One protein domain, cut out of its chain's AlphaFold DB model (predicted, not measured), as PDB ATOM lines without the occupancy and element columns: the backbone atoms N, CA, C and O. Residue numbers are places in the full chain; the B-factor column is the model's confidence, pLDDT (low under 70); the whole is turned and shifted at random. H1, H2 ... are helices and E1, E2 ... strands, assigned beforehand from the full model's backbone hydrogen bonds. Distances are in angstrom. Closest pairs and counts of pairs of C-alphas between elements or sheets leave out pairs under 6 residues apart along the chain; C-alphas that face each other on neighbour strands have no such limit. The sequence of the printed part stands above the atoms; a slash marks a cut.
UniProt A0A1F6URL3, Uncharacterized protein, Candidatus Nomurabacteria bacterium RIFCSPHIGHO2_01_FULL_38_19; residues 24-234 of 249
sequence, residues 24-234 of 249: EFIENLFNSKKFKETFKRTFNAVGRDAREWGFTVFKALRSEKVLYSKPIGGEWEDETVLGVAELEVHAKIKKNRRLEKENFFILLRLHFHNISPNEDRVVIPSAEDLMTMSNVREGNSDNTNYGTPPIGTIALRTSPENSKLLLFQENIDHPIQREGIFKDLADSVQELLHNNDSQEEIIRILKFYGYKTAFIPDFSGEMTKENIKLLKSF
ATOM      1  N   GLU A  24       5.995  55.933 -27.409       93.44
ATOM      2  CA  GLU A  24       4.731  55.797 -26.678       93.44
ATOM      3  C   GLU A  24       4.306  54.329 -26.555       93.44
ATOM      4  O   GLU A  24       3.938  53.883 -25.470       93.44
ATOM      5  N   PHE A  25       4.431  53.542 -27.627       94.50
ATOM      6  CA  PHE A  25       4.142  52.113 -27.573       94.50
ATOM      7  C   PHE A  25       5.066  51.385 -26.583       94.50
ATOM      8  O   PHE A  25       4.585  50.588 -25.779       94.50
ATOM      9  N   ILE A  26       6.376  51.673 -26.603       93.31
ATOM     10  CA  ILE A  26       7.333  51.077 -25.657       93.31
ATOM     11  C   ILE A  26       6.982  51.461 -24.215       93.31
ATOM     12  O   ILE A  26       6.899  50.591 -23.348       93.31
ATOM     13  N   GLU A  27       6.709  52.738 -23.947       92.50
ATOM     14  CA  GLU A  27       6.260  53.188 -22.627       92.50
ATOM     15  C   GLU A  27       4.996  52.445 -22.170       92.50
ATOM     16  O   GLU A  27       4.955  51.920 -21.055       92.50
ATOM     17  N   ASN A  28       3.990  52.346 -23.040       93.06
ATOM     18  CA  ASN A  28       2.727  51.675 -22.746       93.06
ATOM     19  C   ASN A  28       2.911  50.173 -22.503       93.06
ATOM     20  O   ASN A  28       2.284  49.623 -21.597       93.06
ATOM     21  N   LEU A  29       3.787  49.506 -23.261       93.94
ATOM     22  CA  LEU A  29       4.091  48.088 -23.084       93.94
ATOM     23  C   LEU A  29       4.627  47.812 -21.676       93.94
ATOM     24  O   LEU A  29       4.069  46.972 -20.963       93.94
ATOM     25  N   PHE A  30       5.669  48.532 -21.265       90.44
ATOM     26  CA  PHE A  30       6.315  48.325 -19.967       90.44
ATOM     27  C   PHE A  30       5.467  48.826 -18.788       90.44
ATOM     28  O   PHE A  30       5.535  48.260 -17.696       90.44
ATOM     29  N   ASN A  31       4.613  49.833 -19.000       89.62
ATOM     30  CA  ASN A  31       3.644  50.274 -17.995       89.62
ATOM     31  C   ASN A  31       2.375  49.415 -17.937       89.62
ATOM     32  O   ASN A  31       1.593  49.545 -16.990       89.62
ATOM     33  N   SER A  32       2.161  48.523 -18.908       92.50
ATOM     34  CA  SER A  32       0.961  47.699 -18.947       92.50
ATOM     35  C   SER A  32       0.882  46.772 -17.734       92.50
ATOM     36  O   SER A  32       1.845  46.103 -17.350       92.50
ATOM     37  N   LYS A  33      -0.326  46.658 -17.169       93.06
ATOM     38  CA  LYS A  33      -0.625  45.703 -16.092       93.06
ATOM     39  C   LYS A  33      -0.164  44.289 -16.456       93.06
ATOM     40  O   LYS A  33       0.398  43.586 -15.623       93.06
ATOM     41  N   LYS A  34      -0.361  43.888 -17.718       94.44
ATOM     42  CA  LYS A  34      -0.021  42.546 -18.192       94.44
ATOM     43  C   LYS A  34       1.484  42.283 -18.175       94.44
ATOM     44  O   LYS A  34       1.881  41.205 -17.735       94.44
ATOM     45  N   PHE A  35       2.305  43.232 -18.629       93.25
ATOM     46  CA  PHE A  35       3.762  43.109 -18.569       93.25
ATOM     47  C   PHE A  35       4.239  42.976 -17.120       93.25
ATOM     48  O   PHE A  35       4.885  41.986 -16.790       93.25
ATOM     49  N   LYS A  36       3.827  43.895 -16.237       91.06
ATOM     50  CA  LYS A  36       4.220  43.898 -14.815       91.06
ATOM     51  C   LYS A  36       3.834  42.607 -14.091       91.06
ATOM     52  O   LYS A  36       4.649  42.011 -13.391       91.06
ATOM     53  N   GLU A  37       2.611  42.120 -14.305       91.94
ATOM     54  CA  GLU A  37       2.155  40.842 -13.746       91.94
ATOM     55  C   GLU A  37       2.967  39.652 -14.271       91.94
ATOM     56  O   GLU A  37       3.263  38.725 -13.518       91.94
ATOM     57  N   THR A  38       3.324  39.660 -15.557       92.44
ATOM     58  CA  THR A  38       4.069  38.561 -16.187       92.44
ATOM     59  C   THR A  38       5.522  38.571 -15.719       92.44
ATOM     60  O   THR A  38       6.033  37.525 -15.322       92.44
ATOM     61  N   PHE A  39       6.141  39.750 -15.633       90.75
ATOM     62  CA  PHE A  39       7.457  39.950 -15.037       90.75
ATOM     63  C   PHE A  39       7.498  39.448 -13.589       90.75
ATOM     64  O   PHE A  39       8.289  38.567 -13.271       90.75
ATOM     65  N   LYS A  40       6.582  39.911 -12.725       88.56
ATOM     66  CA  LYS A  40       6.521  39.497 -11.312       88.56
ATOM     67  C   LYS A  40       6.292  37.994 -11.151       88.56
ATOM     68  O   LYS A  40       6.865  37.370 -10.261       88.56
ATOM     69  N   ARG A  41       5.448  37.388 -11.992       88.50
ATOM     70  CA  ARG A  41       5.248  35.929 -11.994       88.50
ATOM     71  C   ARG A  41       6.518  35.174 -12.373       88.50
ATOM     72  O   ARG A  41       6.810  34.178 -11.725       88.50
ATOM     73  N   THR A  42       7.234  35.653 -13.385       88.44
ATOM     74  CA  THR A  42       8.492  35.059 -13.857       88.44
ATOM     75  C   THR A  42       9.567  35.174 -12.777       88.44
ATOM     76  O   THR A  42      10.103  34.160 -12.354       88.44
ATOM     77  N   PHE A  43       9.762  36.374 -12.219       84.62
ATOM     78  CA  PHE A  43      10.660  36.631 -11.089       84.62
ATOM     79  C   PHE A  43      10.415  35.687  -9.904       84.62
ATOM     80  O   PHE A  43      11.342  35.083  -9.375       84.62
ATOM     81  N   ASN A  44       9.153  35.519  -9.495       82.56
ATOM     82  CA  ASN A  44       8.800  34.665  -8.357       82.56
ATOM     83  C   ASN A  44       9.016  33.165  -8.614       82.56
ATOM     84  O   ASN A  44       9.000  32.389  -7.653       82.56
ATOM     85  N   ALA A  45       9.147  32.754  -9.877       82.25
ATOM     86  CA  ALA A  45       9.409  31.374 -10.267       82.25
ATOM     87  C   ALA A  45      10.914  31.040 -10.277       82.25
ATOM     88  O   ALA A  45      11.269  29.876 -10.083       82.25
ATOM     89  N   VAL A  46      11.787  32.050 -10.413       77.38
ATOM     90  CA  VAL A  46      13.250  31.897 -10.341       77.38
ATOM     91  C   VAL A  46      13.647  31.230  -9.020       77.38
ATOM     92  O   VAL A  46      13.297  31.713  -7.938       77.38
ATOM     93  N   GLY A  47      14.380  30.116  -9.108       62.72
ATOM     94  CA  GLY A  47      14.898  29.378  -7.952       62.72
ATOM     95  C   GLY A  47      13.916  28.411  -7.279       62.72
ATOM     96  O   GLY A  47      14.250  27.883  -6.221       62.72
ATOM     97  N   ARG A  48      12.719  28.175  -7.846       65.06
ATOM     98  CA  ARG A  48      11.804  27.129  -7.344       65.06
ATOM     99  C   ARG A  48      12.155  25.738  -7.876       65.06
ATOM    100  O   ARG A  48      12.313  24.840  -7.066       65.06
ATOM    101  N   ASP A  49      12.335  25.600  -9.193       65.62
ATOM    102  CA  ASP A  49      12.574  24.302  -9.863       65.62
ATOM    103  C   ASP A  49      13.490  24.401 -11.108       65.62
ATOM    104  O   ASP A  49      13.691  23.423 -11.817       65.62
ATOM    105  N   ALA A  50      14.013  25.593 -11.420       67.31
ATOM    106  CA  ALA A  50      14.794  25.848 -12.632       67.31
ATOM    107  C   ALA A  50      15.849  26.938 -12.391       67.31
ATOM    108  O   ALA A  50      15.649  27.827 -11.550       67.31
ATOM    109  N   ARG A  51      16.961  26.851 -13.131       70.25
ATOM    110  CA  ARG A  51      18.097  27.775 -13.069       70.25
ATOM    111  C   ARG A  51      17.771  29.110 -13.720       70.25
ATOM    112  O   ARG A  51      18.167  30.127 -13.178       70.25
ATOM    113  N   GLU A  52      16.986  29.130 -14.788       77.38
ATOM    114  CA  GLU A  52      16.539  30.374 -15.417       77.38
ATOM    115  C   GLU A  52      15.055  30.346 -15.721       77.38
ATOM    116  O   GLU A  52      14.463  29.280 -15.885       77.38
ATOM    117  N   TRP A  53      14.451  31.531 -15.778       87.25
ATOM    118  CA  TRP A  53      13.061  31.715 -16.182       87.25
ATOM    119  C   TRP A  53      12.928  32.920 -17.088       87.25
ATOM    120  O   TRP A  53      13.576  33.937 -16.866       87.25
ATOM    121  N   GLY A  54      12.009  32.864 -18.042       91.06
ATOM    122  CA  GLY A  54      11.762  33.994 -18.918       91.06
ATOM    123  C   GLY A  54      10.429  33.936 -19.647       91.06
ATOM    124  O   GLY A  54       9.624  33.020 -19.456       91.06
ATOM    125  N   PHE A  55      10.189  34.952 -20.471       93.88
ATOM    126  CA  PHE A  55       9.056  35.038 -21.385       93.88
ATOM    127  C   PHE A  55       9.381  35.946 -22.579       93.88
ATOM    128  O   PHE A  55      10.292  36.771 -22.549       93.88
ATOM    129  N   THR A  56       8.555  35.835 -23.614       96.06
ATOM    130  CA  THR A  56       8.704  36.542 -24.887       96.06
ATOM    131  C   THR A  56       7.454  37.369 -25.164       96.06
ATOM    132  O   THR A  56       6.322  36.921 -24.939       96.06
ATOM    133  N   VAL A  57       7.649  38.587 -25.664       97.25
ATOM    134  CA  VAL A  57       6.585  39.482 -26.124       97.25
ATOM    135  C   VAL A  57       6.607  39.545 -27.642       97.25
ATOM    136  O   VAL A  57       7.596  39.939 -28.257       97.25
ATOM    137  N   PHE A  58       5.469  39.216 -28.237       96.00
ATOM    138  CA  PHE A  58       5.225  39.311 -29.666       96.00
ATOM    139  C   PHE A  58       4.400  40.554 -29.951       96.00
ATOM    140  O   PHE A  58       3.396  40.791 -29.275       96.00
ATOM    141  N   LYS A  59       4.758  41.305 -30.985       94.75
ATOM    142  CA  LYS A  59       3.992  42.460 -31.446       94.75
ATOM    143  C   LYS A  59       3.454  42.197 -32.845       94.75
ATOM    144  O   LYS A  59       4.172  41.705 -33.707       94.75
ATOM    145  N   ALA A  60       2.195  42.546 -33.081       92.12
ATOM    146  CA  ALA A  60       1.647  42.604 -34.429       92.12
ATOM    147  C   ALA A  60       2.355  43.701 -35.236       92.12
ATOM    148  O   ALA A  60       2.523  44.827 -34.755       92.12
ATOM    149  N   LEU A  61       2.729  43.410 -36.481       87.75
ATOM    150  CA  LEU A  61       3.530  44.319 -37.302       87.75
ATOM    151  C   LEU A  61       2.906  45.720 -37.416       87.75
ATOM    152  O   LEU A  61       3.586  46.726 -37.229       87.75
ATOM    153  N   ARG A  62       1.594  45.787 -37.673       85.69
ATOM    154  CA  ARG A  62       0.872  47.028 -38.019       85.69
ATOM    155  C   ARG A  62      -0.165  47.471 -36.982       85.69
ATOM    156  O   ARG A  62      -1.023  48.291 -37.291       85.69
ATOM    157  N   SER A  63      -0.132  46.916 -35.771       88.75
ATOM    158  CA  SER A  63      -1.025  47.324 -34.680       88.75
ATOM    159  C   SER A  63      -0.282  47.372 -33.345       88.75
ATOM    160  O   SER A  63       0.852  46.904 -33.231       88.75
ATOM    161  N   GLU A  64      -0.915  47.940 -32.322       91.25
ATOM    162  CA  GLU A  64      -0.396  47.950 -30.945       91.25
ATOM    163  C   GLU A  64      -0.653  46.631 -30.206       91.25
ATOM    164  O   GLU A  64      -0.360  46.490 -29.019       91.25
ATOM    165  N   LYS A  65      -1.233  45.640 -30.888       94.38
ATOM    166  CA  LYS A  65      -1.572  44.371 -30.268       94.38
ATOM    167  C   LYS A  65      -0.314  43.581 -29.940       94.38
ATOM    168  O   LYS A  65       0.559  43.384 -30.785       94.38
ATOM    169  N   VAL A  66      -0.298  43.045 -28.725       96.56
ATOM    170  CA  VAL A  66       0.776  42.196 -28.217       96.56
ATOM    171  C   VAL A  66       0.256  40.840 -27.755       96.56
ATOM    172  O   VAL A  66      -0.875  40.711 -27.278       96.56
ATOM    173  N   LEU A  67       1.092  39.818 -27.895       96.88
ATOM    174  CA  LEU A  67       0.908  38.501 -27.293       96.88
ATOM    175  C   LEU A  67       2.107  38.205 -26.394       96.88
ATOM    176  O   LEU A  67       3.216  38.650 -26.658       96.88
ATOM    177  N   TYR A  68       1.871  37.438 -25.338       96.81
ATOM    178  CA  TYR A  68       2.912  36.996 -24.417       96.81
ATOM    179  C   TYR A  68       3.008  35.481 -24.511       96.81
ATOM    180  O   TYR A  68       1.967  34.806 -24.518       96.81
ATOM    181  N   SER A  69       4.228  34.949 -24.546       95.62
ATOM    182  CA  SER A  69       4.438  33.548 -24.204       95.62
ATOM    183  C   SER A  69       4.166  33.332 -22.710       95.62
ATOM    184  O   SER A  69       4.036  34.278 -21.921       95.62
ATOM    185  N   LYS A  70       3.978  32.075 -22.310       91.50
ATOM    186  CA  LYS A  70       3.898  31.751 -20.883       91.50
ATOM    187  C   LYS A  70       5.295  31.888 -20.269       91.50
ATOM    188  O   LYS A  70       6.253  31.503 -20.933       91.50
ATOM    189  N   PRO A  71       5.404  32.346 -19.008       90.06
ATOM    190  CA  PRO A  71       6.634  32.181 -18.249       90.06
ATOM    191  C   PRO A  71       7.040  30.711 -18.219       90.06
ATOM    192  O   PRO A  71       6.201  29.858 -17.911       90.06
ATOM    193  N   ILE A  72       8.295  30.435 -18.534       88.12
ATOM    194  CA  ILE A  72       8.858  29.087 -18.560       88.12
ATOM    195  C   ILE A  72      10.280  29.126 -18.003       88.12
ATOM    196  O   ILE A  72      10.948  30.153 -18.132       88.12
ATOM    197  N   GLY A  73      10.715  28.041 -17.364       83.25
ATOM    198  CA  GLY A  73      12.068  27.918 -16.836       83.25
ATOM    199  C   GLY A  73      12.709  26.574 -17.142       83.25
ATOM    200  O   GLY A  73      12.006  25.597 -17.409       83.25
ATOM    201  N   GLY A  74      14.040  26.564 -17.147       72.62
ATOM    202  CA  GLY A  74      14.885  25.430 -17.520       72.62
ATOM    203  C   GLY A  74      15.950  25.108 -16.478       72.62
ATOM    204  O   GLY A  74      16.352  25.971 -15.699       72.62
ATOM    205  N   GLU A  75      16.407  23.857 -16.452       64.50
ATOM    206  CA  GLU A  75      17.522  23.411 -15.596       64.50
ATOM    207  C   GLU A  75      18.882  23.965 -16.058       64.50
ATOM    208  O   GLU A  75      19.802  24.112 -15.252       64.50
ATOM    209  N   TRP A  76      18.984  24.324 -17.337       59.66
ATOM    210  CA  TRP A  76      20.149  24.942 -17.965       59.66
ATOM    211  C   TRP A  76      19.889  26.436 -18.196       59.66
ATOM    212  O   TRP A  76      18.728  26.850 -18.268       59.66
ATOM    213  N   GLU A  77      20.956  27.230 -18.321       53.84
ATOM    214  CA  GLU A  77      20.916  28.619 -18.825       53.84
ATOM    215  C   GLU A  77      20.631  28.594 -20.340       53.84
ATOM    216  O   GLU A  77      21.424  29.068 -21.141       53.84
ATOM    217  N   ASP A  78      19.560  27.898 -20.747       52.31
ATOM    218  CA  ASP A  78      19.303  27.559 -22.145       52.31
ATOM    219  C   ASP A  78      18.077  28.272 -22.708       52.31
ATOM    220  O   ASP A  78      16.916  28.068 -22.327       52.31
ATOM    221  N   GLU A  79      18.359  28.993 -23.781       55.88
ATOM    222  CA  GLU A  79      17.437  29.692 -24.667       55.88
ATOM    223  C   GLU A  79      16.443  28.754 -25.368       55.88
ATOM    224  O   GLU A  79      15.357  29.175 -25.786       55.88
ATOM    225  N   THR A  80      16.776  27.459 -25.429       57.34
ATOM    226  CA  THR A  80      15.915  26.377 -25.926       57.34
ATOM    227  C   THR A  80      14.555  26.374 -25.226       57.34
ATOM    228  O   THR A  80      13.523  26.123 -25.853       57.34
ATOM    229  N   VAL A  81      14.517  26.702 -23.931       72.94
ATOM    230  CA  VAL A  81      13.279  26.652 -23.146       72.94
ATOM    231  C   VAL A  81      12.333  27.798 -23.509       72.94
ATOM    232  O   VAL A  81      11.127  27.579 -23.649       72.94
ATOM    233  N   LEU A  82      12.861  28.999 -23.761       81.94
ATOM    234  CA  LEU A  82      12.056  30.098 -24.302       81.94
ATOM    235  C   LEU A  82      11.498  29.755 -25.683       81.94
ATOM    236  O   LEU A  82      10.313  29.989 -25.928       81.94
ATOM    237  N   GLY A  83      12.304  29.114 -26.536       84.19
ATOM    238  CA  GLY A  83      11.877  28.643 -27.856       84.19
ATOM    239  C   GLY A  83      10.639  27.738 -27.801       84.19
ATOM    240  O   GLY A  83       9.722  27.886 -28.609       84.19
ATOM    241  N   VAL A  84      10.525  26.863 -26.794       86.38
ATOM    242  CA  VAL A  84       9.323  26.028 -26.601       86.38
ATOM    243  C   VAL A  84       8.074  26.885 -26.352       86.38
ATOM    244  O   VAL A  84       7.029  26.664 -26.971       86.38
ATOM    245  N   ALA A  85       8.166  27.889 -25.476       87.81
ATOM    246  CA  ALA A  85       7.041  28.777 -25.182       87.81
ATOM    247  C   ALA A  85       6.684  29.682 -26.377       87.81
ATOM    248  O   ALA A  85       5.516  30.036 -26.565       87.81
ATOM    249  N   GLU A  86       7.665  30.035 -27.204       92.44
ATOM    250  CA  GLU A  86       7.470  30.763 -28.458       92.44
ATOM    251  C   GLU A  86       6.738  29.907 -29.498       92.44
ATOM    252  O   GLU A  86       5.760  30.371 -30.094       92.44
ATOM    253  N   LEU A  87       7.118  28.633 -29.653       91.50
ATOM    254  CA  LEU A  87       6.447  27.679 -30.543       91.50
ATOM    255  C   LEU A  87       4.960  27.512 -30.201       91.50
ATOM    256  O   LEU A  87       4.128  27.425 -31.110       91.50
ATOM    257  N   GLU A  88       4.582  27.529 -28.917       92.81
ATOM    258  CA  GLU A  88       3.165  27.519 -28.521       92.81
ATOM    259  C   GLU A  88       2.404  28.748 -29.051       92.81
ATOM    260  O   GLU A  88       1.262  28.635 -29.520       92.81
ATOM    261  N   VAL A  89       3.023  29.932 -28.994       94.69
ATOM    262  CA  VAL A  89       2.428  31.178 -29.497       94.69
ATOM    263  C   VAL A  89       2.343  31.153 -31.023       94.69
ATOM    264  O   VAL A  89       1.277  31.453 -31.565       94.69
ATOM    265  N   HIS A  90       3.395  30.715 -31.719       93.19
ATOM    266  CA  HIS A  90       3.374  30.535 -33.173       93.19
ATOM    267  C   HIS A  90       2.291  29.544 -33.612       93.19
ATOM    268  O   HIS A  90       1.509  29.837 -34.518       93.19
ATOM    269  N   ALA A  91       2.152  28.407 -32.924       93.31
ATOM    270  CA  ALA A  91       1.091  27.443 -33.197       93.31
ATOM    271  C   ALA A  91      -0.306  28.053 -32.995       93.31
ATOM    272  O   ALA A  91      -1.218  27.792 -33.785       93.31
ATOM    273  N   LYS A  92      -0.491  28.893 -31.966       94.06
ATOM    274  CA  LYS A  92      -1.743  29.634 -31.738       94.06
ATOM    275  C   LYS A  92      -2.031  30.639 -32.856       94.06
ATOM    276  O   LYS A  92      -3.187  30.752 -33.266       94.06
ATOM    277  N   ILE A  93      -1.016  31.360 -33.334       93.31
ATOM    278  CA  ILE A  93      -1.136  32.305 -34.453       93.31
ATOM    279  C   ILE A  93      -1.536  31.548 -35.726       93.31
ATOM    280  O   ILE A  93      -2.563  31.871 -36.316       93.31
ATOM    281  N   LYS A  94      -0.811  30.479 -36.075       91.62
ATOM    282  CA  LYS A  94      -1.051  29.657 -37.274       91.62
ATOM    283  C   LYS A  94      -2.437  29.004 -37.295       91.62
ATOM    284  O   LYS A  94      -3.060  28.880 -38.342       91.62
ATOM    285  N   LYS A  95      -2.963  28.602 -36.133       94.62
ATOM    286  CA  LYS A  95      -4.320  28.032 -36.015       94.62
ATOM    287  C   LYS A  95      -5.434  29.083 -36.100       94.62
ATOM    288  O   LYS A  95      -6.602  28.714 -36.210       94.62
ATOM    289  N   ASN A  96      -5.117  30.378 -36.029       94.44
ATOM    290  CA  ASN A  96      -6.096  31.460 -36.025       94.44
ATOM    291  C   ASN A  96      -5.841  32.444 -37.173       94.44
ATOM    292  O   ASN A  96      -5.070  33.391 -37.038       94.44
ATOM    293  N   ARG A  97      -6.608  32.299 -38.259       91.06
ATOM    294  CA  ARG A  97      -6.503  33.134 -39.468       91.06
ATOM    295  C   ARG A  97      -6.604  34.645 -39.213       91.06
ATOM    296  O   ARG A  97      -6.114  35.435 -40.014       91.06
ATOM    297  N   ARG A  98      -7.268  35.083 -38.134       91.69
ATOM    298  CA  ARG A  98      -7.310  36.509 -37.768       91.69
ATOM    299  C   ARG A  98      -5.967  36.974 -37.208       91.69
ATOM    300  O   ARG A  98      -5.557  38.068 -37.557       91.69
ATOM    301  N   LEU A  99      -5.316  36.165 -36.370       92.12
ATOM    302  CA  LEU A  99      -3.993  36.471 -35.814       92.12
ATOM    303  C   LEU A  99      -2.894  36.345 -36.865       92.12
ATOM    304  O   LEU A  99      -2.004  37.182 -36.902       92.12
ATOM    305  N   GLU A 100      -2.981  35.329 -37.721       90.31
ATOM    306  CA  GLU A 100      -2.029  35.096 -38.809       90.31
ATOM    307  C   GLU A 100      -1.884  36.331 -39.708       90.31
ATOM    308  O   GLU A 100      -0.774  36.781 -39.959       90.31
ATOM    309  N   LYS A 101      -3.000  36.974 -40.082       88.44
ATOM    310  CA  LYS A 101      -3.007  38.209 -40.890       88.44
ATOM    311  C   LYS A 101      -2.348  39.423 -40.228       88.44
ATOM    312  O   LYS A 101      -2.133  40.426 -40.904       88.44
ATOM    313  N   GLU A 102      -2.115  39.389 -38.919       89.44
ATOM    314  CA  GLU A 102      -1.507  40.506 -38.193       89.44
ATOM    315  C   GLU A 102       0.031  40.471 -38.223       89.44
ATOM    316  O   GLU A 102       0.641  41.448 -37.786       89.44
ATOM    317  N   ASN A 103       0.639  39.399 -38.762       87.88
ATOM    318  CA  ASN A 103       2.087  39.211 -38.914       87.88
ATOM    319  C   ASN A 103       2.844  39.565 -37.626       87.88
ATOM    320  O   ASN A 103       3.470  40.617 -37.510       87.88
ATOM    321  N   PHE A 104       2.710  38.718 -36.608       92.06
ATOM    322  CA  PHE A 104       3.407  38.926 -35.342       92.06
ATOM    323  C   PHE A 104       4.904  38.638 -35.480       92.06
ATOM    324  O   PHE A 104       5.284  37.655 -36.109       92.06
ATOM    325  N   PHE A 105       5.721  39.447 -34.814       92.25
ATOM    326  CA  PHE A 105       7.163  39.251 -34.667       92.25
ATOM    327  C   PHE A 105       7.553  39.324 -33.188       92.25
ATOM    328  O   PHE A 105       6.810  39.887 -32.374       92.25
ATOM    329  N   ILE A 106       8.703  38.762 -32.829       94.56
ATOM    330  CA  ILE A 106       9.247  38.841 -31.474       94.56
ATOM    331  C   ILE A 106       9.829  40.235 -31.264       94.56
ATOM    332  O   ILE A 106      10.812  40.621 -31.891       94.56
ATOM    333  N   LEU A 107       9.213  40.999 -30.367       94.75
ATOM    334  CA  LEU A 107       9.669  42.337 -30.012       94.75
ATOM    335  C   LEU A 107      10.684  42.302 -28.872       94.75
ATOM    336  O   LEU A 107      11.628  43.083 -28.877       94.75
ATOM    337  N   LEU A 108      10.444  41.465 -27.866       95.06
ATOM    338  CA  LEU A 108      11.235  41.439 -26.643       95.06
ATOM    339  C   LEU A 108      11.348  40.012 -26.128       95.06
ATOM    340  O   LEU A 108      10.340  39.305 -26.053       95.06
ATOM    341  N   ARG A 109      12.558  39.628 -25.735       94.00
ATOM    342  CA  ARG A 109      12.850  38.386 -25.017       94.00
ATOM    343  C   ARG A 109      13.458  38.752 -23.678       94.00
ATOM    344  O   ARG A 109      14.391  39.548 -23.632       94.00
ATOM    345  N   LEU A 110      12.877  38.225 -22.607       92.50
ATOM    346  CA  LEU A 110      13.343  38.469 -21.252       92.50
ATOM    347  C   LEU A 110      13.589  37.156 -20.544       92.50
ATOM    348  O   LEU A 110      12.666  36.347 -20.440       92.50
ATOM    349  N   HIS A 111      14.770  37.006 -19.968       89.25
ATOM    350  CA  HIS A 111      15.077  35.940 -19.026       89.25
ATOM    351  C   HIS A 111      15.780  36.473 -17.783       89.25
ATOM    352  O   HIS A 111      16.275  37.601 -17.735       89.25
ATOM    353  N   PHE A 112      15.729  35.661 -16.735       85.50
ATOM    354  CA  PHE A 112      16.375  35.904 -15.464       85.50
ATOM    355  C   PHE A 112      17.531  34.934 -15.289       85.50
ATOM    356  O   PHE A 112      17.276  33.729 -15.226       85.50
ATOM    357  N   HIS A 113      18.743  35.449 -15.091       77.50
ATOM    358  CA  HIS A 113      19.828  34.611 -14.587       77.50
ATOM    359  C   HIS A 113      19.643  34.457 -13.075       77.50
ATOM    360  O   HIS A 113      19.391  35.431 -12.348       77.50
ATOM    361  N   ASN A 114      19.751  33.227 -12.582       65.56
ATOM    362  CA  ASN A 114      19.734  32.973 -11.148       65.56
ATOM    363  C   ASN A 114      21.123  33.224 -10.566       65.56
ATOM    364  O   ASN A 114      22.086  32.535 -10.889       65.56
ATOM    365  N   ILE A 115      21.206  34.205  -9.678       62.50
ATOM    366  CA  ILE A 115      22.425  34.538  -8.947       62.50
ATOM    367  C   ILE A 115      22.149  34.316  -7.468       62.50
ATOM    368  O   ILE A 115      21.037  34.551  -6.985       62.50
ATOM    369  N   SER A 116      23.166  33.868  -6.731       55.94
ATOM    370  CA  SER A 116      23.087  33.853  -5.276       55.94
ATOM    371  C   SER A 116      22.729  35.258  -4.754       55.94
ATOM    372  O   SER A 116      23.383  36.223  -5.141       55.94
ATOM    373  N   PRO A 117      21.750  35.403  -3.837       52.66
ATOM    374  CA  PRO A 117      21.235  36.701  -3.363       52.66
ATOM    375  C   PRO A 117      22.257  37.675  -2.747       52.66
ATOM    376  O   PRO A 117      21.885  38.779  -2.366       52.66
ATOM    377  N   ASN A 118      23.516  37.258  -2.601       48.91
ATOM    378  CA  ASN A 118      24.581  37.981  -1.914       48.91
ATOM    379  C   ASN A 118      25.689  38.476  -2.860       48.91
ATOM    380  O   ASN A 118      26.715  38.949  -2.379       48.91
ATOM    381  N   GLU A 119      25.526  38.347  -4.178       56.41
ATOM    382  CA  GLU A 119      26.535  38.786  -5.143       56.41
ATOM    383  C   GLU A 119      26.063  40.035  -5.890       56.41
ATOM    384  O   GLU A 119      25.067  40.014  -6.616       56.41
ATOM    385  N   ASP A 120      26.806  41.133  -5.739       60.53
ATOM    386  CA  ASP A 120      26.599  42.354  -6.515       60.53
ATOM    387  C   ASP A 120      27.182  42.181  -7.925       60.53
ATOM    388  O   ASP A 120      28.205  42.761  -8.280       60.53
ATOM    389  N   ARG A 121      26.570  41.300  -8.725       71.81
ATOM    390  CA  ARG A 121      27.045  41.038 -10.085       71.81
ATOM    391  C   ARG A 121      26.594  42.129 -11.048       71.81
ATOM    392  O   ARG A 121      25.490  42.684 -10.943       71.81
ATOM    393  N   VAL A 122      27.465  42.397 -12.009       79.19
ATOM    394  CA  VAL A 122      27.133  43.083 -13.254       79.19
ATOM    395  C   VAL A 122      26.265  42.181 -14.127       79.19
ATOM    396  O   VAL A 122      26.402  40.959 -14.113       79.19
ATOM    397  N   VAL A 123      25.339  42.787 -14.863       84.00
ATOM    398  CA  VAL A 123      24.540  42.082 -15.864       84.00
ATOM    399  C   VAL A 123      25.345  42.061 -17.156       84.00
ATOM    400  O   VAL A 123      25.677  43.127 -17.686       84.00
ATOM    401  N   ILE A 124      25.649  40.865 -17.651       80.88
ATOM    402  CA  ILE A 124      26.441  40.638 -18.860       80.88
ATOM    403  C   ILE A 124      25.682  39.634 -19.738       80.88
ATOM    404  O   ILE A 124      25.262  38.607 -19.199       80.88
ATOM    405  N   PRO A 125      25.474  39.913 -21.040       84.31
ATOM    406  CA  PRO A 125      24.941  38.918 -21.965       84.31
ATOM    407  C   PRO A 125      25.973  37.828 -22.241       84.31
ATOM    408  O   PRO A 125      27.155  38.123 -22.361       84.31
ATOM    409  N   SER A 126      25.555  36.577 -22.356       80.06
ATOM    410  CA  SER A 126      26.419  35.508 -22.860       80.06
ATOM    411  C   SER A 126      26.622  35.627 -24.379       80.06
ATOM    412  O   SER A 126      25.968  36.422 -25.061       80.06
ATOM    413  N   ALA A 127      27.540  34.833 -24.937       79.38
ATOM    414  CA  ALA A 127      27.671  34.732 -26.390       79.38
ATOM    415  C   ALA A 127      26.387  34.148 -27.008       79.38
ATOM    416  O   ALA A 127      25.949  34.578 -28.074       79.38
ATOM    417  N   GLU A 128      25.759  33.211 -26.302       79.69
ATOM    418  CA  GLU A 128      24.487  32.590 -26.649       79.69
ATOM    419  C   GLU A 128      23.361  33.635 -26.713       79.69
ATOM    420  O   GLU A 128      22.707  33.743 -27.752       79.69
ATOM    421  N   ASP A 129      23.239  34.502 -25.696       84.38
ATOM    422  CA  ASP A 129      22.252  35.594 -25.663       84.38
ATOM    423  C   ASP A 129      22.346  36.481 -26.914       84.38
ATOM    424  O   ASP A 129      21.341  36.857 -27.531       84.38
ATOM    425  N   LEU A 130      23.577  36.837 -27.296       85.25
ATOM    426  CA  LEU A 130      23.849  37.665 -28.467       85.25
ATOM    427  C   LEU A 130      23.489  36.925 -29.763       85.25
ATOM    428  O   LEU A 130      22.814  37.496 -30.623       85.25
ATOM    429  N   MET A 131      23.888  35.654 -29.886       82.12
ATOM    430  CA  MET A 131      23.603  34.816 -31.055       82.12
ATOM    431  C   MET A 131      22.098  34.649 -31.264       82.12
ATOM    432  O   MET A 131      21.587  34.796 -32.375       82.12
ATOM    433  N   THR A 132      21.350  34.396 -30.198       85.62
ATOM    434  CA  THR A 132      19.910  34.179 -30.296       85.62
ATOM    435  C   THR A 132      19.133  35.441 -30.605       85.62
ATOM    436  O   THR A 132      18.148  35.358 -31.337       85.62
ATOM    437  N   MET A 133      19.555  36.621 -30.141       88.38
ATOM    438  CA  MET A 133      18.941  37.861 -30.632       88.38
ATOM    439  C   MET A 133      19.131  38.020 -32.148       88.38
ATOM    440  O   MET A 133      18.201  38.472 -32.824       88.38
ATOM    441  N   SER A 134      20.273  37.578 -32.682       85.56
ATOM    442  CA  SER A 134      20.534  37.532 -34.124       85.56
ATOM    443  C   SER A 134      19.633  36.524 -34.847       85.56
ATOM    444  O   SER A 134      18.922  36.889 -35.780       85.56
ATOM    445  N   ASN A 135      19.542  35.286 -34.357       86.38
ATOM    446  CA  ASN A 135      18.663  34.260 -34.938       86.38
ATOM    447  C   ASN A 135      17.181  34.680 -34.906       86.38
ATOM    448  O   ASN A 135      16.409  34.429 -35.829       86.38
ATOM    449  N   VAL A 136      16.755  35.363 -33.841       89.62
ATOM    450  CA  VAL A 136      15.387  35.889 -33.726       89.62
ATOM    451  C   VAL A 136      15.141  37.027 -34.715       89.62
ATOM    452  O   VAL A 136      14.029  37.151 -35.227       89.62
ATOM    453  N   ARG A 137      16.148  37.854 -35.017       88.12
ATOM    454  CA  ARG A 137      16.055  38.869 -36.073       88.12
ATOM    455  C   ARG A 137      15.824  38.222 -37.442       88.12
ATOM    456  O   ARG A 137      14.953  38.702 -38.167       88.12
ATOM    457  N   GLU A 138      16.548  37.154 -37.774       86.00
ATOM    458  CA  GLU A 138      16.314  36.376 -39.003       86.00
ATOM    459  C   GLU A 138      14.893  35.807 -39.026       86.00
ATOM    460  O   GLU A 138      14.128  36.080 -39.947       86.00
ATOM    461  N   GLY A 139      14.467  35.141 -37.949       87.56
ATOM    462  CA  GLY A 139      13.103  34.616 -37.854       87.56
ATOM    463  C   GLY A 139      12.025  35.708 -37.934       87.56
ATOM    464  O   GLY A 139      10.940  35.489 -38.476       87.56
ATOM    465  N   ASN A 140      12.290  36.913 -37.426       89.25
ATOM    466  CA  ASN A 140      11.412  38.069 -37.611       89.25
ATOM    467  C   ASN A 140      11.357  38.512 -39.081       89.25
ATOM    468  O   ASN A 140      10.277  38.883 -39.558       89.25
ATOM    469  N   SER A 141      12.490  38.453 -39.786       85.12
ATOM    470  CA  SER A 141      12.589  38.721 -41.221       85.12
ATOM    471  C   SER A 141      11.729  37.752 -42.020       85.12
ATOM    472  O   SER A 141      10.813  38.199 -42.708       85.12
ATOM    473  N   ASP A 142      11.905  36.448 -41.818       83.31
ATOM    474  CA  ASP A 142      11.161  35.398 -42.527       83.31
ATOM    475  C   ASP A 142       9.641  35.530 -42.352       83.31
ATOM    476  O   ASP A 142       8.854  35.242 -43.254       83.31
ATOM    477  N   ASN A 143       9.205  35.982 -41.172       77.38
ATOM    478  CA  ASN A 143       7.787  36.100 -40.839       77.38
ATOM    479  C   ASN A 143       7.138  37.409 -41.312       77.38
ATOM    480  O   ASN A 143       5.916  37.460 -41.484       77.38
ATOM    481  N   THR A 144       7.905  38.494 -41.442       78.00
ATOM    482  CA  THR A 144       7.332  39.833 -41.667       78.00
ATOM    483  C   THR A 144       7.866  40.563 -42.891       78.00
ATOM    484  O   THR A 144       7.253  41.556 -43.292       78.00
ATOM    485  N   ASN A 145       8.947  40.072 -43.497       79.00
ATOM    486  CA  ASN A 145       9.808  40.749 -44.471       79.00
ATOM    487  C   ASN A 145      10.503  42.002 -43.907       79.00
ATOM    488  O   ASN A 145      10.870  42.909 -44.657       79.00
ATOM    489  N   TYR A 146      10.653  42.084 -42.583       75.94
ATOM    490  CA  TYR A 146      11.407  43.138 -41.913       75.94
ATOM    491  C   TYR A 146      12.450  42.514 -40.992       75.94
ATOM    492  O   TYR A 146      12.086  41.794 -40.061       75.94
ATOM    493  N   GLY A 147      13.723  42.865 -41.184       73.94
ATOM    494  CA  GLY A 147      14.833  42.462 -40.314       73.94
ATOM    495  C   GLY A 147      14.785  43.186 -38.970       73.94
ATOM    496  O   GLY A 147      15.613  44.047 -38.690       73.94
ATOM    497  N   THR A 148      13.759  42.901 -38.169       83.44
ATOM    498  CA  THR A 148      13.467  43.597 -36.917       83.44
ATOM    499  C   THR A 148      14.257  42.964 -35.771       83.44
ATOM    500  O   THR A 148      13.901  41.859 -35.356       83.44
ATOM    501  N   PRO A 149      15.288  43.633 -35.222       88.31
ATOM    502  CA  PRO A 149      16.032  43.091 -34.101       88.31
ATOM    503  C   PRO A 149      15.165  43.131 -32.836       88.31
ATOM    504  O   PRO A 149      14.576  44.180 -32.524       88.31
ATOM    505  N   PRO A 150      15.061  42.019 -32.093       92.75
ATOM    506  CA  PRO A 150      14.371  42.009 -30.812       92.75
ATOM    507  C   PRO A 150      15.134  42.846 -29.774       92.75
ATOM    508  O   PRO A 150      16.332  43.096 -29.893       92.75
ATOM    509  N   ILE A 151      14.431  43.253 -28.722       94.38
ATOM    510  CA  ILE A 151      15.039  43.784 -27.502       94.38
ATOM    511  C   ILE A 151      15.361  42.591 -26.596       94.38
ATOM    512  O   ILE A 151      14.454  41.997 -26.004       94.38
ATOM    513  N   GLY A 152      16.642  42.249 -26.489       94.06
ATOM    514  CA  GLY A 152      17.145  41.317 -25.487       94.06
ATOM    515  C   GLY A 152      17.112  41.970 -24.112       94.06
ATOM    516  O   GLY A 152      17.490  43.133 -23.958       94.06
ATOM    517  N   THR A 153      16.587  41.263 -23.115       93.31
ATOM    518  CA  THR A 153      16.488  41.749 -21.738       93.31
ATOM    519  C   THR A 153      16.972  40.680 -20.772       93.31
ATOM    520  O   THR A 153      16.331  39.645 -20.628       93.31
ATOM    521  N   ILE A 154      18.048  40.967 -20.050       90.06
ATOM    522  CA  ILE A 154      18.538  40.102 -18.975       90.06
ATOM    523  C   ILE A 154      18.188  40.757 -17.653       90.06
ATOM    524  O   ILE A 154      18.501  41.930 -17.426       90.06
ATOM    525  N   ALA A 155      17.535  40.001 -16.781       88.44
ATOM    526  CA  ALA A 155      17.195  40.434 -15.440       88.44
ATOM    527  C   ALA A 155      17.979  39.632 -14.394       88.44
ATOM    528  O   ALA A 155      18.038  38.409 -14.438       88.44
ATOM    529  N   LEU A 156      18.545  40.312 -13.402       84.12
ATOM    530  CA  LEU A 156      19.168  39.675 -12.247       84.12
ATOM    531  C   LEU A 156      18.328  39.937 -11.010       84.12
ATOM    532  O   LEU A 156      18.006  41.087 -10.696       84.12
ATOM    533  N   ARG A 157      18.012  38.874 -10.271       75.25
ATOM    534  CA  ARG A 157      17.386  38.986  -8.954       75.25
ATOM    535  C   ARG A 157      18.446  39.390  -7.929       75.25
ATOM    536  O   ARG A 157      19.065  38.538  -7.306       75.25
ATOM    537  N   THR A 158      18.663  40.692  -7.777       67.62
ATOM    538  CA  THR A 158      19.726  41.234  -6.917       67.62
ATOM    539  C   THR A 158      19.287  41.533  -5.492       67.62
ATOM    540  O   THR A 158      20.103  41.452  -4.583       67.62
ATOM    541  N   SER A 159      18.013  41.860  -5.255       63.84
ATOM    542  CA  SER A 159      17.477  42.021  -3.899       63.84
ATOM    543  C   SER A 159      16.062  41.438  -3.784       63.84
ATOM    544  O   SER A 159      15.420  41.149  -4.799       63.84
ATOM    545  N   PRO A 160      15.540  41.227  -2.558       57.28
ATOM    546  CA  PRO A 160      14.177  40.736  -2.353       57.28
ATOM    547  C   PRO A 160      13.088  41.609  -2.988       57.28
ATOM    548  O   PRO A 160      12.004  41.097  -3.261       57.28
ATOM    549  N   GLU A 161      13.373  42.892  -3.233       65.50
ATOM    550  CA  GLU A 161      12.387  43.852  -3.736       65.50
ATOM    551  C   GLU A 161      12.655  44.299  -5.181       65.50
ATOM    552  O   GLU A 161      11.700  44.655  -5.872       65.50
ATOM    553  N   ASN A 162      13.901  44.209  -5.678       75.31
ATOM    554  CA  ASN A 162      14.315  44.851  -6.930       75.31
ATOM    555  C   ASN A 162      15.197  43.937  -7.804       75.31
ATOM    556  O   ASN A 162      16.018  43.163  -7.306       75.31
ATOM    557  N   SER A 163      15.047  44.052  -9.126       84.00
ATOM    558  CA  SER A 163      15.902  43.393 -10.125       84.00
ATOM    559  C   SER A 163      16.750  44.406 -10.895       84.00
ATOM    560  O   SER A 163      16.258  45.485 -11.219       84.00
ATOM    561  N   LYS A 164      17.982  44.040 -11.260       87.81
ATOM    562  CA  LYS A 164      18.766  44.777 -12.264       87.81
ATOM    563  C   LYS A 164      18.378  44.298 -13.655       87.81
ATOM    564  O   LYS A 164      18.313  43.091 -13.861       87.81
ATOM    565  N   LEU A 165      18.148  45.205 -14.599       90.31
ATOM    566  CA  LEU A 165      17.809  44.867 -15.983       90.31
ATOM    567  C   LEU A 165      18.831  45.479 -16.937       90.31
ATOM    568  O   LEU A 165      19.008  46.698 -16.962       90.31
ATOM    569  N   LEU A 166      19.441  44.644 -17.771       92.31
ATOM    570  CA  LEU A 166      20.163  45.080 -18.959       92.31
ATOM    571  C   LEU A 166      19.277  44.851 -20.177       92.31
ATOM    572  O   LEU A 166      18.824  43.735 -20.416       92.31
ATOM    573  N   LEU A 167      19.054  45.908 -20.950       94.31
ATOM    574  CA  LEU A 167      18.395  45.843 -22.243       94.31
ATOM    575  C   LEU A 167      19.417  46.117 -23.333       94.31
ATOM    576  O   LEU A 167      20.183  47.080 -23.241       94.31
ATOM    577  N   PHE A 168      19.382  45.309 -24.382       93.12
ATOM    578  CA  PHE A 168      20.229  45.458 -25.552       93.12
ATOM    579  C   PHE A 168      19.444  45.117 -26.818       93.12
ATOM    580  O   PHE A 168      18.565  44.262 -26.825       93.12
ATOM    581  N   GLN A 169      19.721  45.838 -27.894       92.44
ATOM    582  CA  GLN A 169      19.099  45.625 -29.194       92.44
ATOM    583  C   GLN A 169      20.156  45.863 -30.263       92.44
ATOM    584  O   GLN A 169      20.846  46.888 -30.231       92.44
ATOM    585  N   GLU A 170      20.293  44.911 -31.185       87.00
ATOM    586  CA  GLU A 170      21.184  45.065 -32.332       87.00
ATOM    587  C   GLU A 170      20.815  46.299 -33.157       87.00
ATOM    588  O   GLU A 170      19.652  46.711 -33.235       87.00
ATOM    589  N   ASN A 171      21.809  46.863 -33.836       77.31
ATOM    590  CA  ASN A 171      21.544  47.903 -34.808       77.31
ATOM    591  C   ASN A 171      20.817  47.323 -36.033       77.31
ATOM    592  O   ASN A 171      21.251  46.338 -36.633       77.31
ATOM    593  N   ILE A 172      19.727  47.974 -36.440       69.50
ATOM    594  CA  ILE A 172      18.990  47.635 -37.664       69.50
ATOM    595  C   ILE A 172      19.886  47.793 -38.891       69.50
ATOM    596  O   ILE A 172      19.850  46.942 -39.777       69.50
ATOM    597  N   ASP A 173      20.713  48.836 -38.921       65.75
ATOM    598  CA  ASP A 173      21.512  49.203 -40.093       65.75
ATOM    599  C   ASP A 173      22.826  48.412 -40.199       65.75
ATOM    600  O   ASP A 173      23.418  48.329 -41.273       65.75
ATOM    601  N   HIS A 174      23.276  47.806 -39.098       63.25
ATOM    602  CA  HIS A 174      24.546  47.085 -39.015       63.25
ATOM    603  C   HIS A 174      24.361  45.748 -38.273       63.25
ATOM    604  O   HIS A 174      24.668  45.673 -37.083       63.25
ATOM    605  N   PRO A 175      23.820  44.704 -38.937       62.53
ATOM    606  CA  PRO A 175      23.729  43.365 -38.355       62.53
ATOM    607  C   PRO A 175      25.116  42.805 -38.025       62.53
ATOM    608  O   PRO A 175      26.071  42.971 -38.784       62.53
ATOM    609  N   ILE A 176      25.211  42.113 -36.892       62.03
ATOM    610  CA  ILE A 176      26.479  41.623 -36.326       62.03
ATOM    611  C   ILE A 176      26.938  40.291 -36.919       62.03
ATOM    612  O   ILE A 176      28.075  39.885 -36.705       62.03
ATOM    613  N   GLN A 177      26.120  39.673 -37.771       57.28
ATOM    614  CA  GLN A 177      26.388  38.392 -38.437       57.28
ATOM    615  C   GLN A 177      27.603  38.371 -39.379       57.28
ATOM    616  O   GLN A 177      27.887  37.358 -40.010       57.28
ATOM    617  N   ARG A 178      28.386  39.449 -39.451       59.44
ATOM    618  CA  ARG A 178      29.752  39.351 -39.963       59.44
ATOM    619  C   ARG A 178      30.550  38.520 -38.960       59.44
ATOM    620  O   ARG A 178      30.887  39.021 -37.895       59.44
ATOM    621  N   GLU A 179      30.848  37.271 -39.312       57.19
ATOM    622  CA  GLU A 179      31.461  36.231 -38.463       57.19
ATOM    623  C   GLU A 179      32.636  36.733 -37.589       57.19
ATOM    624  O   GLU A 179      32.777  36.336 -36.434       57.19
ATOM    625  N   GLY A 180      33.434  37.684 -38.093       62.00
ATOM    626  CA  GLY A 180      34.518  38.322 -37.335       62.00
ATOM    627  C   GLY A 180      34.077  39.277 -36.214       62.00
ATOM    628  O   GLY A 180      34.733  39.323 -35.182       62.00
ATOM    629  N   ILE A 181      32.973  40.012 -36.382       66.56
ATOM    630  CA  ILE A 181      32.463  40.989 -35.402       66.56
ATOM    631  C   ILE A 181      31.779  40.277 -34.234       66.56
ATOM    632  O   ILE A 181      31.991  40.645 -33.082       66.56
ATOM    633  N   PHE A 182      30.977  39.246 -34.522       74.25
ATOM    634  CA  PHE A 182      30.313  38.468 -33.476       74.25
ATOM    635  C   PHE A 182      31.327  37.785 -32.555       74.25
ATOM    636  O   PHE A 182      31.209  37.880 -31.336       74.25
ATOM    637  N   LYS A 183      32.339  37.130 -33.137       76.56
ATOM    638  CA  LYS A 183      33.371  36.442 -32.364       76.56
ATOM    639  C   LYS A 183      34.160  37.408 -31.479       76.56
ATOM    640  O   LYS A 183      34.321  37.132 -30.300       76.56
ATOM    641  N   ASP A 184      34.589  38.547 -32.022       79.12
ATOM    642  CA  ASP A 184      35.343  39.562 -31.274       79.12
ATOM    643  C   ASP A 184      34.524  40.140 -30.106       79.12
ATOM    644  O   ASP A 184      35.015  40.288 -28.987       79.12
ATOM    645  N   LEU A 185      33.227  40.386 -30.324       79.44
ATOM    646  CA  LEU A 185      32.311  40.789 -29.260       79.44
ATOM    647  C   LEU A 185      32.132  39.691 -28.203       79.44
ATOM    648  O   LEU A 185      32.186  39.994 -27.014       79.44
ATOM    649  N   ALA A 186      31.904  38.443 -28.611       77.12
ATOM    650  CA  ALA A 186      31.724  37.322 -27.691       77.12
ATOM    651  C   ALA A 186      32.978  37.097 -26.831       77.12
ATOM    652  O   ALA A 186      32.864  36.973 -25.611       77.12
ATOM    653  N   ASP A 187      34.161  37.130 -27.451       80.56
ATOM    654  CA  ASP A 187      35.455  37.022 -26.775       80.56
ATOM    655  C   ASP A 187      35.643  38.200 -25.798       80.56
ATOM    656  O   ASP A 187      35.912  37.985 -24.615       80.56
ATOM    657  N   SER A 188      35.376  39.438 -26.241       78.88
ATOM    658  CA  SER A 188      35.429  40.636 -25.386       78.88
ATOM    659  C   SER A 188      34.510  40.509 -24.167       78.88
ATOM    660  O   SER A 188      34.889  40.847 -23.051       78.88
ATOM    661  N   VAL A 189      33.290  40.011 -24.355       75.75
ATOM    662  CA  VAL A 189      32.308  39.854 -23.276       75.75
ATOM    663  C   VAL A 189      32.702  38.738 -22.299       75.75
ATOM    664  O   VAL A 189      32.531  38.898 -21.087       75.75
ATOM    665  N   GLN A 190      33.290  37.644 -22.789       73.50
ATOM    666  CA  GLN A 190      33.865  36.604 -21.934       73.50
ATOM    667  C   GLN A 190      35.068  37.107 -21.130       73.50
ATOM    668  O   GLN A 190      35.227  36.732 -19.969       73.50
ATOM    669  N   GLU A 191      35.908  37.974 -21.693       76.75
ATOM    670  CA  GLU A 191      37.011  38.593 -20.950       76.75
ATOM    671  C   GLU A 191      36.505  39.473 -19.796       76.75
ATOM    672  O   GLU A 191      37.035  39.389 -18.685       76.75
ATOM    673  N   LEU A 192      35.429  40.239 -20.007       72.69
ATOM    674  CA  LEU A 192      34.807  41.071 -18.962       72.69
ATOM    675  C   LEU A 192      34.274  40.241 -17.786       72.69
ATOM    676  O   LEU A 192      34.377  40.652 -16.627       72.69
ATOM    677  N   LEU A 193      33.734  39.049 -18.067       67.25
ATOM    678  CA  LEU A 193      33.291  38.105 -17.035       67.25
ATOM    679  C   LEU A 193      34.448  37.647 -16.135       67.25
ATOM    680  O   LEU A 193      34.238  37.410 -14.946       67.25
ATOM    681  N   HIS A 194      35.665  37.545 -16.675       68.12
ATOM    682  CA  HIS A 194      36.843  37.099 -15.931       68.12
ATOM    683  C   HIS A 194      37.539  38.220 -15.142       68.12
ATOM    684  O   HIS A 194      38.202  37.931 -14.144       68.12
ATOM    685  N   ASN A 195      37.374  39.482 -15.549       67.88
ATOM    686  CA  ASN A 195      38.107  40.624 -14.988       67.88
ATOM    687  C   ASN A 195      37.339  41.433 -13.927       67.88
ATOM    688  O   ASN A 195      37.905  42.351 -13.335       67.88
ATOM    689  N   ASN A 196      36.096  41.050 -13.606       62.34
ATOM    690  CA  ASN A 196      35.269  41.704 -12.583       62.34
ATOM    691  C   ASN A 196      34.965  43.187 -12.916       62.34
ATOM    692  O   ASN A 196      34.984  44.058 -12.041       62.34
ATOM    693  N   ASP A 197      34.715  43.461 -14.199       70.00
ATOM    694  CA  ASP A 197      34.496  44.804 -14.742       70.00
ATOM    695  C   ASP A 197      33.152  45.431 -14.331       70.00
ATOM    696  O   ASP A 197      32.229  44.752 -13.880       70.00
ATOM    697  N   SER A 198      33.034  46.759 -14.468       83.06
ATOM    698  CA  SER A 198      31.841  47.515 -14.059       83.06
ATOM    699  C   SER A 198      30.716  47.461 -15.099       83.06
ATOM    700  O   SER A 198      30.934  47.213 -16.286       83.06
ATOM    701  N   GLN A 199      29.479  47.749 -14.678       87.00
ATOM    702  CA  GLN A 199      28.325  47.749 -15.583       87.00
ATOM    703  C   GLN A 199      28.488  48.758 -16.734       87.00
ATOM    704  O   GLN A 199      28.004  48.523 -17.844       87.00
ATOM    705  N   GLU A 200      29.167  49.877 -16.483       88.38
ATOM    706  CA  GLU A 200      29.482  50.899 -17.481       88.38
ATOM    707  C   GLU A 200      30.386  50.363 -18.592       88.38
ATOM    708  O   GLU A 200      30.204  50.745 -19.749       88.38
ATOM    709  N   GLU A 201      31.318  49.467 -18.263       86.88
ATOM    710  CA  GLU A 201      32.241  48.872 -19.227       86.88
ATOM    711  C   GLU A 201      31.508  47.934 -20.193       86.88
ATOM    712  O   GLU A 201      31.648  48.052 -21.412       86.88
ATOM    713  N   ILE A 202      30.595  47.112 -19.667       85.94
ATOM    714  CA  ILE A 202      29.699  46.268 -20.476       85.94
ATOM    715  C   ILE A 202      28.880  47.122 -21.449       85.94
ATOM    716  O   ILE A 202      28.788  46.838 -22.645       85.94
ATOM    717  N   ILE A 203      28.298  48.217 -20.947       89.94
ATOM    718  CA  ILE A 203      27.518  49.153 -21.766       89.94
ATOM    719  C   ILE A 203      28.399  49.792 -22.847       89.94
ATOM    720  O   ILE A 203      27.924  49.993 -23.968       89.94
ATOM    721  N   ARG A 204      29.652  50.133 -22.522       88.56
ATOM    722  CA  ARG A 204      30.613  50.741 -23.449       88.56
ATOM    723  C   ARG A 204      30.948  49.797 -24.597       88.56
ATOM    724  O   ARG A 204      30.876  50.228 -25.745       88.56
ATOM    725  N   ILE A 205      31.246  48.534 -24.303       87.44
ATOM    726  CA  ILE A 205      31.595  47.529 -25.313       87.44
ATOM    727  C   ILE A 205      30.407  47.226 -26.221       87.44
ATOM    728  O   ILE A 205      30.530  47.322 -27.439       87.44
ATOM    729  N   LEU A 206      29.216  46.991 -25.666       88.19
ATOM    730  CA  LEU A 206      28.024  46.769 -26.489       88.19
ATOM    731  C   LEU A 206      27.756  47.958 -27.432       88.19
ATOM    732  O   LEU A 206      27.483  47.767 -28.616       88.19
ATOM    733  N   LYS A 207      27.904  49.197 -26.943       88.44
ATOM    734  CA  LYS A 207      27.776  50.403 -27.780       88.44
ATOM    735  C   LYS A 207      28.873  50.526 -28.831       88.44
ATOM    736  O   LYS A 207      28.584  51.010 -29.922       88.44
ATOM    737  N   PHE A 208      30.102  50.119 -28.519       86.38
ATOM    738  CA  PHE A 208      31.210  50.096 -29.476       86.38
ATOM    739  C   PHE A 208      30.876  49.207 -30.681       86.38
ATOM    740  O   PHE A 208      31.075  49.625 -31.818       86.38
ATOM    741  N   TYR A 209      30.242  48.057 -30.438       83.50
ATOM    742  CA  TYR A 209      29.727  47.160 -31.480       83.50
ATOM    743  C   TYR A 209      28.370  47.586 -32.069       83.50
ATOM    744  O   TYR A 209      27.747  46.844 -32.824       83.50
ATOM    745  N   GLY A 210      27.897  48.794 -31.757       84.38
ATOM    746  CA  GLY A 210      26.694  49.372 -32.349       84.38
ATOM    747  C   GLY A 210      25.382  48.958 -31.686       84.38
ATOM    748  O   GLY A 210      24.328  49.404 -32.144       84.38
ATOM    749  N   TYR A 211      25.399  48.179 -30.599       88.19
ATOM    750  CA  TYR A 211      24.170  47.899 -29.864       88.19
ATOM    751  C   TYR A 211      23.626  49.157 -29.217       88.19
ATOM    752  O   TYR A 211      24.317  49.971 -28.595       88.19
ATOM    753  N   LYS A 212      22.310  49.233 -29.256       91.44
ATOM    754  CA  LYS A 212      21.551  50.110 -28.395       91.44
ATOM    755  C   LYS A 212      21.382  49.443 -27.045       91.44
ATOM    756  O   LYS A 212      20.871  48.330 -26.976       91.44
ATOM    757  N   THR A 213      21.788  50.123 -25.980       92.25
ATOM    758  CA  THR A 213      21.780  49.549 -24.634       92.25
ATOM    759  C   THR A 213      21.209  50.493 -23.591       92.25
ATOM    760  O   THR A 213      21.386  51.714 -23.658       92.25
ATOM    761  N   ALA A 214      20.548  49.912 -22.595       92.19
ATOM    762  CA  ALA A 214      20.144  50.598 -21.379       92.19
ATOM    763  C   ALA A 214      20.294  49.675 -20.176       92.19
ATOM    764  O   ALA A 214      20.000  48.486 -20.256       92.19
ATOM    765  N   PHE A 215      20.693  50.254 -19.050       91.31
ATOM    766  CA  PHE A 215      20.756  49.557 -17.780       91.31
ATOM    767  C   PHE A 215      19.819  50.219 -16.777       91.31
ATOM    768  O   PHE A 215      19.835  51.439 -16.605       91.31
ATOM    769  N   ILE A 216      18.995  49.398 -16.141       89.94
ATOM    770  CA  ILE A 216      18.069  49.784 -15.085       89.94
ATOM    771  C   ILE A 216      18.570  49.101 -13.805       89.94
ATOM    772  O   ILE A 216      18.410  47.887 -13.670       89.94
ATOM    773  N   PRO A 217      19.188  49.846 -12.871       83.81
ATOM    774  CA  PRO A 217      19.771  49.268 -11.657       83.81
ATOM    775  C   PRO A 217      18.714  48.755 -10.676       83.81
ATOM    776  O   PRO A 217      19.019  47.928  -9.822       83.81
ATOM    777  N   ASP A 218      17.487  49.266 -10.787       83.31
ATOM    778  CA  ASP A 218      16.394  48.965  -9.879       83.31
ATOM    779  C   ASP A 218      15.063  48.879 -10.639       83.31
ATOM    780  O   ASP A 218      14.521  49.876 -11.136       83.31
ATOM    781  N   PHE A 219      14.553  47.654 -10.743       83.06
ATOM    782  CA  PHE A 219      13.233  47.351 -11.262       83.06
ATOM    783  C   PHE A 219      12.472  46.422 -10.309       83.06
ATOM    784  O   PHE A 219      12.657  45.203 -10.298       83.06
ATOM    785  N   SER A 220      11.557  47.008  -9.545       74.06
ATOM    786  CA  SER A 220      10.641  46.321  -8.622       74.06
ATOM    787  C   SER A 220       9.350  45.820  -9.289       74.06
ATOM    788  O   SER A 220       8.378  45.447  -8.628       74.06
ATOM    789  N   GLY A 221       9.299  45.842 -10.625       70.81
ATOM    790  CA  GLY A 221       8.068  45.674 -11.401       70.81
ATOM    791  C   GLY A 221       7.309  46.984 -11.643       70.81
ATOM    792  O   GLY A 221       6.365  46.993 -12.432       70.81
ATOM    793  N   GLU A 222       7.737  48.092 -11.036       78.25
ATOM    794  CA  GLU A 222       7.268  49.441 -11.347       78.25
ATOM    795  C   GLU A 222       8.348  50.240 -12.086       78.25
ATOM    796  O   GLU A 222       9.541  50.136 -11.805       78.25
ATOM    797  N   MET A 223       7.921  51.038 -13.065       80.25
ATOM    798  CA  MET A 223       8.814  51.853 -13.883       80.25
ATOM    799  C   MET A 223       8.910  53.276 -13.338       80.25
ATOM    800  O   MET A 223       7.907  53.989 -13.275       80.25
ATOM    801  N   THR A 224      10.123  53.720 -13.003       85.19
ATOM    802  CA  THR A 224      10.399  55.136 -12.721       85.19
ATOM    803  C   THR A 224      10.373  55.960 -14.014       85.19
ATOM    804  O   THR A 224      10.454  55.422 -15.124       85.19
ATOM    805  N   LYS A 225      10.286  57.291 -13.898       85.12
ATOM    806  CA  LYS A 225      10.343  58.185 -15.071       85.12
ATOM    807  C   LYS A 225      11.682  58.065 -15.797       85.12
ATOM    808  O   LYS A 225      11.734  58.140 -17.025       85.12
ATOM    809  N   GLU A 226      12.750  57.854 -15.040       88.62
ATOM    810  CA  GLU A 226      14.107  57.642 -15.523       88.62
ATOM    811  C   GLU A 226      14.195  56.338 -16.326       88.62
ATOM    812  O   GLU A 226      14.670  56.361 -17.465       88.62
ATOM    813  N   ASN A 227      13.639  55.237 -15.804       88.00
ATOM    814  CA  ASN A 227      13.588  53.952 -16.506       88.00
ATOM    815  C   ASN A 227      12.803  54.076 -17.822       88.00
ATOM    816  O   ASN A 227      13.262  53.625 -18.871       88.00
ATOM    817  N   ILE A 228      11.655  54.764 -17.802       84.75
ATOM    818  CA  ILE A 228      10.845  55.006 -19.008       84.75
ATOM    819  C   ILE A 228      11.636  55.793 -20.053       84.75
ATOM    820  O   ILE A 228      11.585  55.463 -21.237       84.75
ATOM    821  N   LYS A 229      12.381  56.827 -19.647       88.31
ATOM    822  CA  LYS A 229      13.196  57.620 -20.576       88.31
ATOM    823  C   LYS A 229      14.248  56.757 -21.278       88.31
ATOM    824  O   LYS A 229      14.437  56.909 -22.484       88.31
ATOM    825  N   LEU A 230      14.894  55.847 -20.548       89.56
ATOM    826  CA  LEU A 230      15.852  54.897 -21.116       89.56
ATOM    827  C   LEU A 230      15.176  53.943 -22.107       89.56
ATOM    828  O   LEU A 230      15.672  53.762 -23.217       89.56
ATOM    829  N   LEU A 231      14.010  53.400 -21.757       88.44
ATOM    830  CA  LEU A 231      13.257  52.494 -22.624       88.44
ATOM    831  C   LEU A 231      12.762  53.150 -23.905       88.44
ATOM    832  O   LEU A 231      12.846  52.550 -24.970       88.44
ATOM    833  N   LYS A 232      12.285  54.395 -23.831       90.00
ATOM    834  CA  LYS A 232      11.842  55.154 -25.008       90.00
ATOM    835  C   LYS A 232      12.924  55.279 -26.066       90.00
ATOM    836  O   LYS A 232      12.588  55.429 -27.238       90.00
ATOM    837  N   SER A 233      14.200  55.187 -25.670       90.00
ATOM    838  CA  SER A 233      15.277  55.135 -26.644       90.00
ATOM    839  C   SER A 233      15.034  54.001 -27.633       90.00
ATOM    840  O   SER A 233      15.165  54.290 -28.808       90.00
ATOM    841  N   PHE A 234      14.571  52.807 -27.212       92.25
ATOM    842  CA  PHE A 234      14.283  51.596 -28.014       92.25
ATOM    843  C   PHE A 234      13.152  51.733 -29.036       92.25
ATOM    844  O   PHE A 234      12.850  50.766 -29.722       92.25
TER     845      PHE A 234
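Overview. This is residues 24 to 234 of the 249 residues of an uncharacterized protein of Candidatus Nomurabacteria bacterium RIFCSPHIGHO2_01_FULL_38_19 (UniProt A0A1F6URL3). A twisted sheet of seven strands runs through the middle of the domain, with H3, H5 and H7 over one face and H2 and H8 over the other. H6 folds against H7 as a helical hairpin away from the sheet, H1 packs on H8, and the short H4 makes a corner with the last residues of H3. The printed part has 211 residues with eight named helices and seven named strands, in the order H1 H2 E1 E2 E3 H3 H4 E4 H5 E5 E6 H6 H7 E7 H8. The branched sheet is mixed: E4 and E5 are parallel, and the other neighbour pairs are antiparallel. The class is mixed, helices and strands, and the whole is compact, with a radius of gyration of the C-alphas of 16.5 A and spans of 51 by 40 by 36 A.

Arrangement. H1, residues 24 to 31, is not on the sheet. H2, residues 33 to 45, is close to H1 but not clearly touching, with the closest C-alphas, those of Leu 29 and Phe 35, 6.7 A apart. H2 is on the sheet at a height of 8.2 A. E1, residues 52 to 60, has its closest C-alpha to H2 at Gly 54, 6.1 A from that of Thr 42. E2, residues 66 to 68, forms a hairpin with E1, with N 58 and O 67 2.8 A apart. E3, residues 72 to 74, lies on the same side of E1 as E2, with N 54 and O 72 2.9 A apart. H3, residues 80 to 94, is on the sheet on the opposite face from H2, and the closest C-alphas of H3 and E1, those of Leu 82 and Phe 55, are 6.5 A apart. H4, residues 97 to 100, and H3 only just touch, only at the corner, with 3 pairs of C-alphas within 8 A, the closest those of Ile 93 and Leu 99 at 5.2 A. E4, residues 104 to 113, lies on the other side of E1, with N 55 and O 110 2.8 A apart. H5, residues 127 to 144, lies over E4 and E5, residues 151 to 157, on the same face as H3, at a height of 9.2 A. E4, H5 and E5 form a strand-helix-strand unit, two parallel neighbour strands with a helix between, and its crossover is right-handed; N 153 and O 109 are 2.8 A apart. E6, residues 163 to 169, forms a hairpin with E5, with N 152 and O 168 2.8 A apart. H6, residues 179 to 195, touches H5 with its residues 186 to 190 alone, the closest C-alphas being those of Ala 186 and Ala 127, 5.0 A apart. H7, residues 199 to 208, forms a helical hairpin with H6, at a shallow tilt of 13 degrees, opposite ways; the closest C-alphas are those of Leu 192 and Ile 202, 7.4 A apart. E7, residues 212 to 219, bends by 51 degrees at residue 216 and is antiparallel to E6, with N 167 and O 214 2.8 A apart. H7 lies over E7 on the same face as H5. H8, residues 225 to 232, is on the same face as H2 and touches H1, the closest C-alphas being those of Lys 232 and Ile 26, 6.1 A apart. In H1, H2, H3, H5, H6, H7 and H8 every O i to N i+4 pair is within hydrogen-bond range; H4 is too short for such a pair.

Along the chain. H1 begins at C-alpha 24, (4.731, 55.797, -26.678), and H8 ends at C-alpha 232, (11.842, 55.154, -25.008). E1 is 27.1 A long, E4 26.8 A, H5 25.9 A and H6 24.8 A.

Size, cuts and confidence. The two C-alphas farthest apart, those of Arg 97 and Asn 195, are 51.4 A apart. The printed part has no cut, and the link from E4 to H5, residues 114 to 126, is long. The mean pLDDT of the printed part is 82.7, and 35 residues are under 70, among them residues 172 to 181.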